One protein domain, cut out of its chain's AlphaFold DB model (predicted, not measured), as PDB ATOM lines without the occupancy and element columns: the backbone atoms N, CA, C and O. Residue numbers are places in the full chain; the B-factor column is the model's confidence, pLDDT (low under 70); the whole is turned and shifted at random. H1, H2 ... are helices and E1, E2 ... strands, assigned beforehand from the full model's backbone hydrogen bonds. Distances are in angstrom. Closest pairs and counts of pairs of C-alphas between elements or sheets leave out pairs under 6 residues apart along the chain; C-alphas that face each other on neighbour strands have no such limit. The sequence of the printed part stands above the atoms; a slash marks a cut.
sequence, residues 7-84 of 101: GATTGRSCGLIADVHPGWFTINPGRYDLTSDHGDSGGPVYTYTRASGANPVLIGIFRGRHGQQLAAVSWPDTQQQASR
ATOM      1  N   GLY A   7     -39.941   1.920  -5.522       97.50
ATOM      2  CA  GLY A   7     -41.216   1.515  -4.953       97.50
ATOM      3  C   GLY A   7     -42.395   1.935  -5.830       97.50
ATOM      4  O   GLY A   7     -42.350   2.986  -6.473       97.50
ATOM      5  N   ALA A   8     -43.457   1.128  -5.858       98.06
ATOM      6  CA  ALA A   8     -44.699   1.482  -6.548       98.06
ATOM      7  C   ALA A   8     -45.437   2.644  -5.861       98.06
ATOM      8  O   ALA A   8     -46.112   3.419  -6.536       98.06
ATOM      9  N   THR A   9     -45.290   2.775  -4.541       98.19
ATOM     10  CA  THR A   9     -45.959   3.786  -3.718       98.19
ATOM     11  C   THR A   9     -45.070   5.006  -3.517       98.19
ATOM     12  O   THR A   9     -45.494   6.127  -3.794       98.19
ATOM     13  N   THR A  10     -43.826   4.822  -3.062       97.69
ATOM     14  CA  THR A  10     -42.952   5.966  -2.735       97.69
ATOM     15  C   THR A  10     -42.095   6.446  -3.902       97.69
ATOM     16  O   THR A  10     -41.352   7.418  -3.766       97.69
ATOM     17  N   GLY A  11     -42.136   5.753  -5.041       98.00
ATOM     18  CA  GLY A  11     -41.240   6.018  -6.158       98.00
ATOM     19  C   GLY A  11     -39.781   5.690  -5.825       98.00
ATOM     20  O   GLY A  11     -39.475   4.814  -5.011       98.00
ATOM     21  N   ARG A  12     -38.856   6.375  -6.505       97.38
ATOM     22  CA  ARG A  12     -37.416   6.139  -6.361       97.38
ATOM     23  C   ARG A  12     -36.870   6.826  -5.110       97.38
ATOM     24  O   ARG A  12     -36.942   8.045  -5.017       97.38
ATOM     25  N   SER A  13     -36.187   6.069  -4.257       97.62
ATOM     26  CA  SER A  13     -35.375   6.605  -3.153       97.62
ATOM     27  C   SER A  13     -34.056   5.823  -3.032       97.62
ATOM     28  O   SER A  13     -33.939   4.715  -3.569       97.62
ATOM     29  N   CYS A  14     -33.022   6.406  -2.425       97.94
ATOM     30  CA  CYS A  14     -31.666   5.853  -2.421       97.94
ATOM     31  C   CYS A  14     -31.017   5.834  -1.034       97.94
ATOM     32  O   CYS A  14     -31.357   6.576  -0.127       97.94
ATOM     33  N   GLY A  15     -30.021   4.972  -0.882       97.75
ATOM     34  CA  GLY A  15     -29.290   4.770   0.356       97.75
ATOM     35  C   GLY A  15     -27.940   4.110   0.112       97.75
ATOM     36  O   GLY A  15     -27.369   4.161  -0.984       97.75
ATOM     37  N   LEU A  16     -27.422   3.477   1.156       98.00
ATOM     38  CA  LEU A  16     -26.189   2.703   1.144       98.00
ATOM     39  C   LEU A  16     -26.464   1.307   1.698       98.00
ATOM     40  O   LEU A  16     -27.262   1.155   2.621       98.00
ATOM     41  N   ILE A  17     -25.788   0.293   1.151       97.69
ATOM     42  CA  ILE A  17     -25.783  -1.042   1.758       97.69
ATOM     43  C   ILE A  17     -25.182  -0.906   3.155       97.69
ATOM     44  O   ILE A  17     -24.078  -0.375   3.292       97.69
ATOM     45  N   ALA A  18     -25.925  -1.350   4.163       97.56
ATOM     46  CA  ALA A  18     -25.496  -1.295   5.551       97.56
ATOM     47  C   ALA A  18     -24.855  -2.622   5.967       97.56
ATOM     48  O   ALA A  18     -23.692  -2.630   6.356       97.56
ATOM     49  N   ASP A  19     -25.571  -3.731   5.777       97.94
ATOM     50  CA  ASP A  19     -25.119  -5.073   6.134       97.94
ATOM     51  C   ASP A  19     -25.430  -6.066   5.008       97.94
ATOM     52  O   ASP A  19     -26.448  -5.958   4.318       97.94
ATOM     53  N   VAL A  20     -24.547  -7.049   4.819       98.00
ATOM     54  CA  VAL A  20     -24.716  -8.130   3.839       98.00
ATOM     55  C   VAL A  20     -24.835  -9.451   4.581       98.00
ATOM     56  O   VAL A  20     -23.993  -9.792   5.412       98.00
ATOM     57  N   HIS A  21     -25.868 -10.213   4.243       97.44
ATOM     58  CA  HIS A  21     -26.159 -11.518   4.813       97.44
ATOM     59  C   HIS A  21     -26.209 -12.581   3.707       97.44
ATOM     60  O   HIS A  21     -26.343 -12.254   2.523       97.44
ATOM     61  N   PRO A  22     -26.137 -13.878   4.056       97.88
ATOM     62  CA  PRO A  22     -26.435 -14.936   3.100       97.88
ATOM     63  C   PRO A  22     -27.862 -14.763   2.568       97.88
ATOM     64  O   PRO A  22     -28.820 -14.835   3.338       97.88
ATOM     65  N   GLY A  23     -28.020 -14.511   1.269       97.81
ATOM     66  CA  GLY A  23     -29.336 -14.404   0.638       97.81
ATOM     67  C   GLY A  23     -29.880 -12.992   0.426       97.81
ATOM     68  O   GLY A  23     -30.766 -12.782  -0.406       97.81
ATOM     69  N   TRP A  24     -29.422 -12.014   1.207       98.44
ATOM     70  CA  TRP A  24     -30.091 -10.717   1.324       98.44
ATOM     71  C   TRP A  24     -29.183  -9.664   1.966       98.44
ATOM     72  O   TRP A  24     -28.120  -9.972   2.496       98.44
ATOM     73  N   PHE A  25     -29.591  -8.403   1.919       98.69
ATOM     74  CA  PHE A  25     -28.834  -7.294   2.499       98.69
ATOM     75  C   PHE A  25     -29.768  -6.195   3.006       98.69
ATOM     76  O   PHE A  25     -30.944  -6.136   2.627       98.69
ATOM     77  N   THR A  26     -29.237  -5.326   3.861       98.56
ATOM     78  CA  THR A  26     -29.931  -4.145   4.378       98.56
ATOM     79  C   THR A  26     -29.430  -2.867   3.715       98.56
ATOM     80  O   THR A  26     -28.296  -2.778   3.240       98.56
ATOM     81  N   ILE A  27     -30.292  -1.854   3.676       98.56
ATOM     82  CA  ILE A  27     -30.021  -0.529   3.127       98.56
ATOM     83  C   ILE A  27     -30.400   0.500   4.191       98.56
ATOM     84  O   ILE A  27     -31.506   0.463   4.739       98.56
ATOM     85  N   ASN A  28     -29.488   1.424   4.482       97.62
ATOM     86  CA  ASN A  28     -29.746   2.584   5.329       97.62
ATOM     87  C   ASN A  28     -29.715   3.874   4.484       97.62
ATOM     88  O   ASN A  28     -29.141   3.877   3.393       97.62
ATOM     89  N   PRO A  29     -30.334   4.978   4.942       97.00
ATOM     90  CA  PRO A  29     -30.311   6.235   4.194       97.00
ATOM     91  C   PRO A  29     -28.889   6.778   4.012       97.00
ATOM     92  O   PRO A  29     -28.538   7.301   2.954       97.00
ATOM     93  N   GLY A  30     -28.029   6.633   5.023       94.31
ATOM     94  CA  GLY A  30     -26.731   7.297   5.033       94.31
ATOM     95  C   GLY A  30     -26.919   8.808   4.868       94.31
ATOM     96  O   GLY A  30     -27.545   9.446   5.706       94.31
ATOM     97  N   ARG A  31     -26.400   9.367   3.768       95.25
ATOM     98  CA  ARG A  31     -26.587  10.783   3.391       95.25
ATOM     99  C   ARG A  31     -27.701  11.023   2.360       95.25
ATOM    100  O   ARG A  31     -27.836  12.142   1.879       95.25
ATOM    101  N   TYR A  32     -28.387   9.968   1.936       96.06
ATOM    102  CA  TYR A  32     -29.421  10.002   0.908       96.06
ATOM    103  C   TYR A  32     -30.817   9.970   1.539       96.06
ATOM    104  O   TYR A  32     -30.974   9.800   2.749       96.06
ATOM    105  N   ASP A  33     -31.828  10.133   0.700       94.12
ATOM    106  CA  ASP A  33     -33.232   9.957   1.023       94.12
ATOM    107  C   ASP A  33     -33.641   8.496   0.812       94.12
ATOM    108  O   ASP A  33     -33.740   8.035  -0.318       94.12
ATOM    109  N   LEU A  34     -33.908   7.755   1.890       97.38
ATOM    110  CA  LEU A  34     -34.415   6.384   1.801       97.38
ATOM    111  C   LEU A  34     -35.742   6.277   2.539       97.38
ATOM    112  O   LEU A  34     -35.806   6.509   3.746       97.38
ATOM    113  N   THR A  35     -36.790   5.899   1.817       96.94
ATOM    114  CA  THR A  35     -38.132   5.705   2.373       96.94
ATOM    115  C   THR A  35     -38.809   4.515   1.710       96.94
ATOM    116  O   THR A  35     -38.397   4.099   0.633       96.94
ATOM    117  N   SER A  36     -39.824   3.951   2.349       97.12
ATOM    118  CA  SER A  36     -40.681   2.923   1.758       97.12
ATOM    119  C   SER A  36     -42.026   2.908   2.466       97.12
ATOM    120  O   SER A  36     -42.063   3.125   3.682       97.12
ATOM    121  N   ASP A  37     -43.069   2.512   1.755       97.62
ATOM    122  CA  ASP A  37     -44.399   2.283   2.308       97.62
ATOM    123  C   ASP A  37     -45.019   0.975   1.779       97.62
ATOM    124  O   ASP A  37     -44.453   0.259   0.941       97.62
ATOM    125  N   HIS A  38     -46.192   0.626   2.304       96.12
ATOM    126  CA  HIS A  38     -47.007  -0.475   1.820       96.12
ATOM    127  C   HIS A  38     -47.237  -0.343   0.308       96.12
ATOM    128  O   HIS A  38     -47.714   0.675  -0.189       96.12
ATOM    129  N   GLY A  39     -46.884  -1.404  -0.422       96.75
ATOM    130  CA  GLY A  39     -46.933  -1.456  -1.885       96.75
ATOM    131  C   GLY A  39     -45.563  -1.451  -2.564       96.75
ATOM    132  O   GLY A  39     -45.465  -1.913  -3.695       96.75
ATOM    133  N   ASP A  40     -44.489  -1.038  -1.883       98.31
ATOM    134  CA  ASP A  40     -43.156  -1.012  -2.504       98.31
ATOM    135  C   ASP A  40     -42.492  -2.391  -2.594       98.31
ATOM    136  O   ASP A  40     -41.628  -2.609  -3.446       98.31
ATOM    137  N   SER A  41     -42.871  -3.327  -1.713       97.62
ATOM    138  CA  SER A  41     -42.352  -4.702  -1.692       97.62
ATOM    139  C   SER A  41     -42.441  -5.358  -3.072       97.62
ATOM    140  O   SER A  41     -43.486  -5.343  -3.713       97.62
ATOM    141  N   GLY A  42     -41.345  -5.974  -3.513       97.56
ATOM    142  CA  GLY A  42     -41.191  -6.517  -4.864       97.56
ATOM    143  C   GLY A  42     -40.530  -5.550  -5.852       97.56
ATOM    144  O   GLY A  42     -40.116  -5.982  -6.926       97.56
ATOM    145  N   GLY A  43     -40.378  -4.271  -5.494       98.06
ATOM    146  CA  GLY A  43     -39.696  -3.275  -6.319       98.06
ATOM    147  C   GLY A  43     -38.214  -3.599  -6.565       98.06
ATOM    148  O   GLY A  43     -37.557  -4.225  -5.721       98.06
ATOM    149  N   PRO A  44     -37.647  -3.185  -7.714       98.25
ATOM    150  CA  PRO A  44     -36.254  -3.450  -8.032       98.25
ATOM    151  C   PRO A  44     -35.317  -2.614  -7.158       98.25
ATOM    152  O   PRO A  44     -35.540  -1.423  -6.930       98.25
ATOM    153  N   VAL A  45     -34.216  -3.233  -6.742       98.50
ATOM    154  CA  VAL A  45     -33.088  -2.574  -6.082       98.50
ATOM    155  C   VAL A  45     -31.902  -2.590  -7.034       98.50
ATOM    156  O   VAL A  45     -31.517  -3.645  -7.543       98.50
ATOM    157  N   TYR A  46     -31.325  -1.422  -7.296       98.12
ATOM    158  CA  TYR A  46     -30.317  -1.237  -8.332       98.12
ATOM    159  C   TYR A  46     -29.237  -0.231  -7.938       98.12
ATOM    160  O   TYR A  46     -29.374   0.553  -6.998       98.12
ATOM    161  N   THR A  47     -28.140  -0.246  -8.684       97.31
ATOM    162  CA  THR A  47     -27.043   0.713  -8.549       97.31
ATOM    163  C   THR A  47     -26.504   1.132  -9.915       97.31
ATOM    164  O   THR A  47     -26.854   0.548 -10.939       97.31
ATOM    165  N   TYR A  48     -25.632   2.134  -9.925       93.94
ATOM    166  CA  TYR A  48     -24.863   2.539 -11.093       93.94
ATOM    167  C   TYR A  48     -23.387   2.259 -10.829       93.94
ATOM    168  O   TYR A  48     -22.838   2.629  -9.787       93.94
ATOM    169  N   THR A  49     -22.731   1.618 -11.789       90.50
ATOM    170  CA  THR A  49     -21.295   1.339 -11.745       90.50
ATOM    171  C   THR A  49     -20.591   2.152 -12.824       90.50
ATOM    172  O   THR A  49     -21.207   2.568 -13.803       90.50
ATOM    173  N   ARG A  50     -19.273   2.347 -12.696       90.44
ATOM    174  CA  ARG A  50     -18.495   2.998 -13.766       90.44
ATOM    175  C   ARG A  50     -18.625   2.257 -15.101       90.44
ATOM    176  O   ARG A  50     -18.690   2.900 -16.136       90.44
ATOM    177  N   ALA A  51     -18.687   0.926 -15.056       90.50
ATOM    178  CA  ALA A  51     -18.819   0.084 -16.240       90.50
ATOM    179  C   ALA A  51     -20.221   0.149 -16.865       90.50
ATOM    180  O   ALA A  51     -20.349   0.069 -18.080       90.50
ATOM    181  N   SER A  52     -21.270   0.306 -16.053       88.88
ATOM    182  CA  SER A  52     -22.647   0.371 -16.554       88.88
ATOM    183  C   SER A  52     -23.034   1.760 -17.074       88.88
ATOM    184  O   SER A  52     -24.001   1.884 -17.827       88.88
ATOM    185  N   GLY A  53     -22.271   2.802 -16.722       91.06
ATOM    186  CA  GLY A  53     -22.519   4.172 -17.163       91.06
ATOM    187  C   GLY A  53     -23.903   4.649 -16.721       91.06
ATOM    188  O   GLY A  53     -24.221   4.631 -15.534       91.06
ATOM    189  N   ALA A  54     -24.734   5.048 -17.685       90.12
ATOM    190  CA  ALA A  54     -26.114   5.476 -17.440       90.12
ATOM    191  C   ALA A  54     -27.101   4.310 -17.230       90.12
ATOM    192  O   ALA A  54     -28.256   4.548 -16.880       90.12
ATOM    193  N   ASN A  55     -26.675   3.058 -17.427       94.44
ATOM    194  CA  ASN A  55     -27.546   1.898 -17.276       94.44
ATOM    195  C   ASN A  55     -27.538   1.405 -15.818       94.44
ATOM    196  O   ASN A  55     -26.458   1.131 -15.273       94.44
ATOM    197  N   PRO A  56     -28.708   1.282 -15.166       94.81
ATOM    198  CA  PRO A  56     -28.789   0.720 -13.827       94.81
ATOM    199  C   PRO A  56     -28.536  -0.792 -13.859       94.81
ATOM    200  O   PRO A  56     -28.968  -1.497 -14.770       94.81
ATOM    201  N   VAL A  57     -27.862  -1.294 -12.830       96.56
ATOM    202  CA  VAL A  57     -27.628  -2.725 -12.609       96.56
ATOM    203  C   VAL A  57     -28.505  -3.179 -11.454       96.56
ATOM    204  O   VAL A  57     -28.388  -2.649 -10.349       96.56
ATOM    205  N   LEU A  58     -29.371  -4.162 -11.707       97.44
ATOM    206  CA  LEU A  58     -30.159  -4.838 -10.677       97.44
ATOM    207  C   LEU A  58     -29.236  -5.584  -9.712       97.44
ATOM    208  O   LEU A  58     -28.376  -6.356 -10.132       97.44
ATOM    209  N   ILE A  59     -29.437  -5.363  -8.416       97.69
ATOM    210  CA  ILE A  59     -28.678  -6.026  -7.350       97.69
ATOM    211  C   ILE A  59     -29.576  -6.726  -6.328       97.69
ATOM    212  O   ILE A  59     -29.078  -7.506  -5.515       97.69
ATOM    213  N   GLY A  60     -30.889  -6.503  -6.384       98.19
ATOM    214  CA  GLY A  60     -31.838  -7.221  -5.548       98.19
ATOM    215  C   GLY A  60     -33.294  -6.857  -5.800       98.19
ATOM    216  O   GLY A  60     -33.611  -6.028  -6.654       98.19
ATOM    217  N   ILE A  61     -34.170  -7.476  -5.013       98.50
ATOM    218  CA  ILE A  61     -35.608  -7.194  -4.960       98.50
ATOM    219  C   ILE A  61     -35.960  -6.759  -3.539       98.50
ATOM    220  O   ILE A  61     -35.646  -7.465  -2.576       98.50
ATOM    221  N   PHE A  62     -36.606  -5.602  -3.399       98.50
ATOM    222  CA  PHE A  62     -37.006  -5.059  -2.105       98.50
ATOM    223  C   PHE A  62     -38.029  -5.982  -1.431       98.50
ATOM    224  O   PHE A  62     -39.004  -6.401  -2.052       98.50
ATOM    225  N   ARG A  63     -37.812  -6.314  -0.154       96.94
ATOM    226  CA  ARG A  63     -38.643  -7.277   0.599       96.94
ATOM    227  C   ARG A  63     -39.331  -6.677   1.825       96.94
ATOM    228  O   ARG A  63     -39.916  -7.418   2.612       96.94
ATOM    229  N   GLY A  64     -39.237  -5.361   2.004       97.00
ATOM    230  CA  GLY A  64     -39.757  -4.649   3.168       97.00
ATOM    231  C   GLY A  64     -38.661  -4.186   4.126       97.00
ATOM    232  O   GLY A  64     -37.487  -4.077   3.769       97.00
ATOM    233  N   ARG A  65     -39.058  -3.887   5.364       95.75
ATOM    234  CA  ARG A  65     -38.175  -3.349   6.406       95.75
ATOM    235  C   ARG A  65     -37.590  -4.460   7.279       95.75
ATOM    236  O   ARG A  65     -38.260  -5.443   7.580       95.75
ATOM    237  N   HIS A  66     -36.357  -4.261   7.730       95.69
ATOM    238  CA  HIS A  66     -35.703  -5.034   8.781       95.69
ATOM    239  C   HIS A  66     -35.301  -4.065   9.901       95.69
ATOM    240  O   HIS A  66     -34.301  -3.351   9.807       95.69
ATOM    241  N   GLY A  67     -36.146  -3.961  10.929       94.50
ATOM    242  CA  GLY A  67     -36.046  -2.885  11.915       94.50
ATOM    243  C   GLY A  67     -36.184  -1.510  11.250       94.50
ATOM    244  O   GLY A  67     -37.185  -1.222  10.593       94.50
ATOM    245  N   GLN A  68     -35.166  -0.660  11.413       94.38
ATOM    246  CA  GLN A  68     -35.127   0.681  10.813       94.38
ATOM    247  C   GLN A  68     -34.488   0.726   9.420       94.38
ATOM    248  O   GLN A  68     -34.504   1.772   8.776       94.38
ATOM    249  N   GLN A  69     -33.931  -0.387   8.946       97.62
ATOM    250  CA  GLN A  69     -33.327  -0.480   7.621       97.62
ATOM    251  C   GLN A  69     -34.340  -1.025   6.610       97.62
ATOM    252  O   GLN A  69     -35.252  -1.780   6.957       97.62
ATOM    253  N   LEU A  70     -34.152  -0.683   5.340       98.12
ATOM    254  CA  LEU A  70     -34.792  -1.409   4.247       98.12
ATOM    255  C   LEU A  70     -34.025  -2.707   3.997       98.12
ATOM    256  O   LEU A  70     -32.828  -2.772   4.257       98.12
ATOM    257  N   ALA A  71     -34.692  -3.739   3.496       98.38
ATOM    258  CA  ALA A  71     -34.069  -5.016   3.182       98.38
ATOM    259  C   ALA A  71     -34.403  -5.451   1.755       98.38
ATOM    260  O   ALA A  71     -35.487  -5.174   1.235       98.38
ATOM    261  N   ALA A  72     -33.485  -6.188   1.138       98.62
ATOM    262  CA  ALA A  72     -33.657  -6.725  -0.203       98.62
ATOM    263  C   ALA A  72     -33.080  -8.135  -0.316       98.62
ATOM    264  O   ALA A  72     -32.035  -8.427   0.264       98.62
ATOM    265  N   VAL A  73     -33.753  -9.007  -1.069       98.56
ATOM    266  CA  VAL A  73     -33.190 -10.300  -1.490       98.56
ATOM    267  C   VAL A  73     -32.122 -10.030  -2.546       98.56
ATOM    268  O   VAL A  73     -32.331  -9.181  -3.413       98.56
ATOM    269  N   SER A  74     -30.985 -10.722  -2.472       98.38
ATOM    270  CA  SER A  74     -29.875 -10.534  -3.409       98.38
ATOM    271  C   SER A  74     -30.243 -11.015  -4.818       98.38
ATOM    272  O   SER A  74     -30.978 -11.989  -4.979       98.38
ATOM    273  N   TRP A  75     -29.716 -10.360  -5.857       97.44
ATOM    274  CA  TRP A  75     -29.972 -10.768  -7.242       97.44
ATOM    275  C   TRP A  75     -29.517 -12.207  -7.567       97.44
ATOM    276  O   TRP A  75     -30.295 -12.925  -8.200       97.44
ATOM    277  N   PRO A  76     -28.332 -12.687  -7.130       96.88
ATOM    278  CA  PRO A  76     -27.967 -14.100  -7.273       96.88
ATOM    279  C   PRO A  76     -28.991 -15.065  -6.662       96.88
ATOM    280  O   PRO A  76     -29.367 -16.050  -7.299       96.88
ATOM    281  N   ASP A  77     -29.492 -14.771  -5.461       97.44
ATOM    282  CA  ASP A  77     -30.484 -15.614  -4.787       97.44
ATOM    283  C   ASP A  77     -31.857 -15.548  -5.458       97.44
ATOM    284  O   ASP A  77     -32.528 -16.571  -5.604       97.44
ATOM    285  N   THR A  78     -32.258 -14.366  -5.931       96.19
ATOM    286  CA  THR A  78     -33.449 -14.202  -6.771       96.19
ATOM    287  C   THR A  78     -33.360 -15.078  -8.021       96.19
ATOM    288  O   THR A  78     -34.299 -15.820  -8.306       96.19
ATOM    289  N   GLN A  79     -32.239 -15.052  -8.747       96.00
ATOM    290  CA  GLN A  79     -32.043 -15.892  -9.935       96.00
ATOM    291  C   GLN A  79     -32.054 -17.383  -9.599       96.00
ATOM    292  O   GLN A  79     -32.644 -18.183 -10.329       96.00
ATOM    293  N   GLN A  80     -31.439 -17.770  -8.478       94.56
ATOM    294  CA  GLN A  80     -31.466 -19.158  -8.031       94.56
ATOM    295  C   GLN A  80     -32.904 -19.624  -7.776       94.56
ATOM    296  O   GLN A  80     -33.258 -20.734  -8.152       94.56
ATOM    297  N   GLN A  81     -33.747 -18.795  -7.162       90.75
ATOM    298  CA  GLN A  81     -35.151 -19.139  -6.929       90.75
ATOM    299  C   GLN A  81     -35.961 -19.153  -8.228       90.75
ATOM    300  O   GLN A  81     -36.727 -20.085  -8.448       90.75
ATOM    301  N   ALA A  82     -35.756 -18.170  -9.105       90.44
ATOM    302  CA  ALA A  82     -36.463 -18.064 -10.380       90.44
ATOM    303  C   ALA A  82     -36.144 -19.217 -11.347       90.44
ATOM    304  O   ALA A  82     -36.993 -19.619 -12.136       90.44
ATOM    305  N   SER A  83     -34.927 -19.761 -11.280       90.75
ATOM    306  CA  SER A  83     -34.495 -20.893 -12.110       90.75
ATOM    307  C   SER A  83     -34.931 -22.258 -11.571       90.75
ATOM    308  O   SER A  83     -34.770 -23.264 -12.263       90.75
ATOM    309  N   ARG A  84     -35.503 -22.328 -10.361       87.44
ATOM    310  CA  ARG A  84     -36.077 -23.577  -9.852       87.44
ATOM    311  C   ARG A  84     -37.353 -23.884 -10.622       87.44
ATOM    312  O   ARG A  84     -38.384 -23.256 -10.409       87.44
TER     313      ARG A  84
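Overview. This is residues 7 to 84 of the 101 residues of an uncharacterized protein of Mycobacterium xenopi 3993 (UniProt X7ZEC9). One strongly twisted sheet of five strands folds back on itself into two leaves, E1 E2 facing E4 E3 with E5 as the hinge, and a short helix, H1, stands up from it at the end of E5. The 78 printed residues run E1 E2 E3 E4 E5 H1, and the antiparallel sheet has the order E1 E2 E5 E4 E3. The class is mostly strand; the whole is compact, with a radius of gyration of the C-alphas of 12.3 A and spans of 32 by 29 by 24 A.

Along the chain. Find C-alpha 11 at (-41.240, 6.018, -6.158); from there E1 runs 25.6 A to residue 21, bending by 74 degrees at residue 18. Next come E2, residues 24 to 28, 13.9 A, and E3, residues 44 to 47, 10.1 A. E4, residues 57 to 66, is 23.0 A long and bends by 68 degrees at residue 63. E5, residues 69 to 74, is 15.3 A long, and H1, residues 75 to 82, 10.3 A long, ends at C-alpha 82, (-36.463, -18.064, -10.380).

Arrangement. Start at the hairpin E1 and E2, where N 18 and O 26 are 2.9 A apart. Beside E2, look for N 27 and O 70 of E5, 2.8 A. E3 E4 E5 form a meander, each strand the antiparallel neighbour of the one before: look at N 59 and O 45, 2.8 A, and N 63 and O 71, 2.9 A. E2 E3 E4 E5 form a Greek key, that meander with E2 as E5's antiparallel neighbour. E1 and E4 are apart. H1 is on the sheet, over E5, at a height of 8.6 A, and its line rises 65 degrees; every O i to N i+4 pair in it is within hydrogen-bond range.

Size, cuts and confidence. The C-alphas of Arg 31 and Arg 84, the two farthest apart, are 38.0 A from each other. The link of residues 29 to 43 is long. The printed part has no cut, and no printed residue is under 70 in pLDDT.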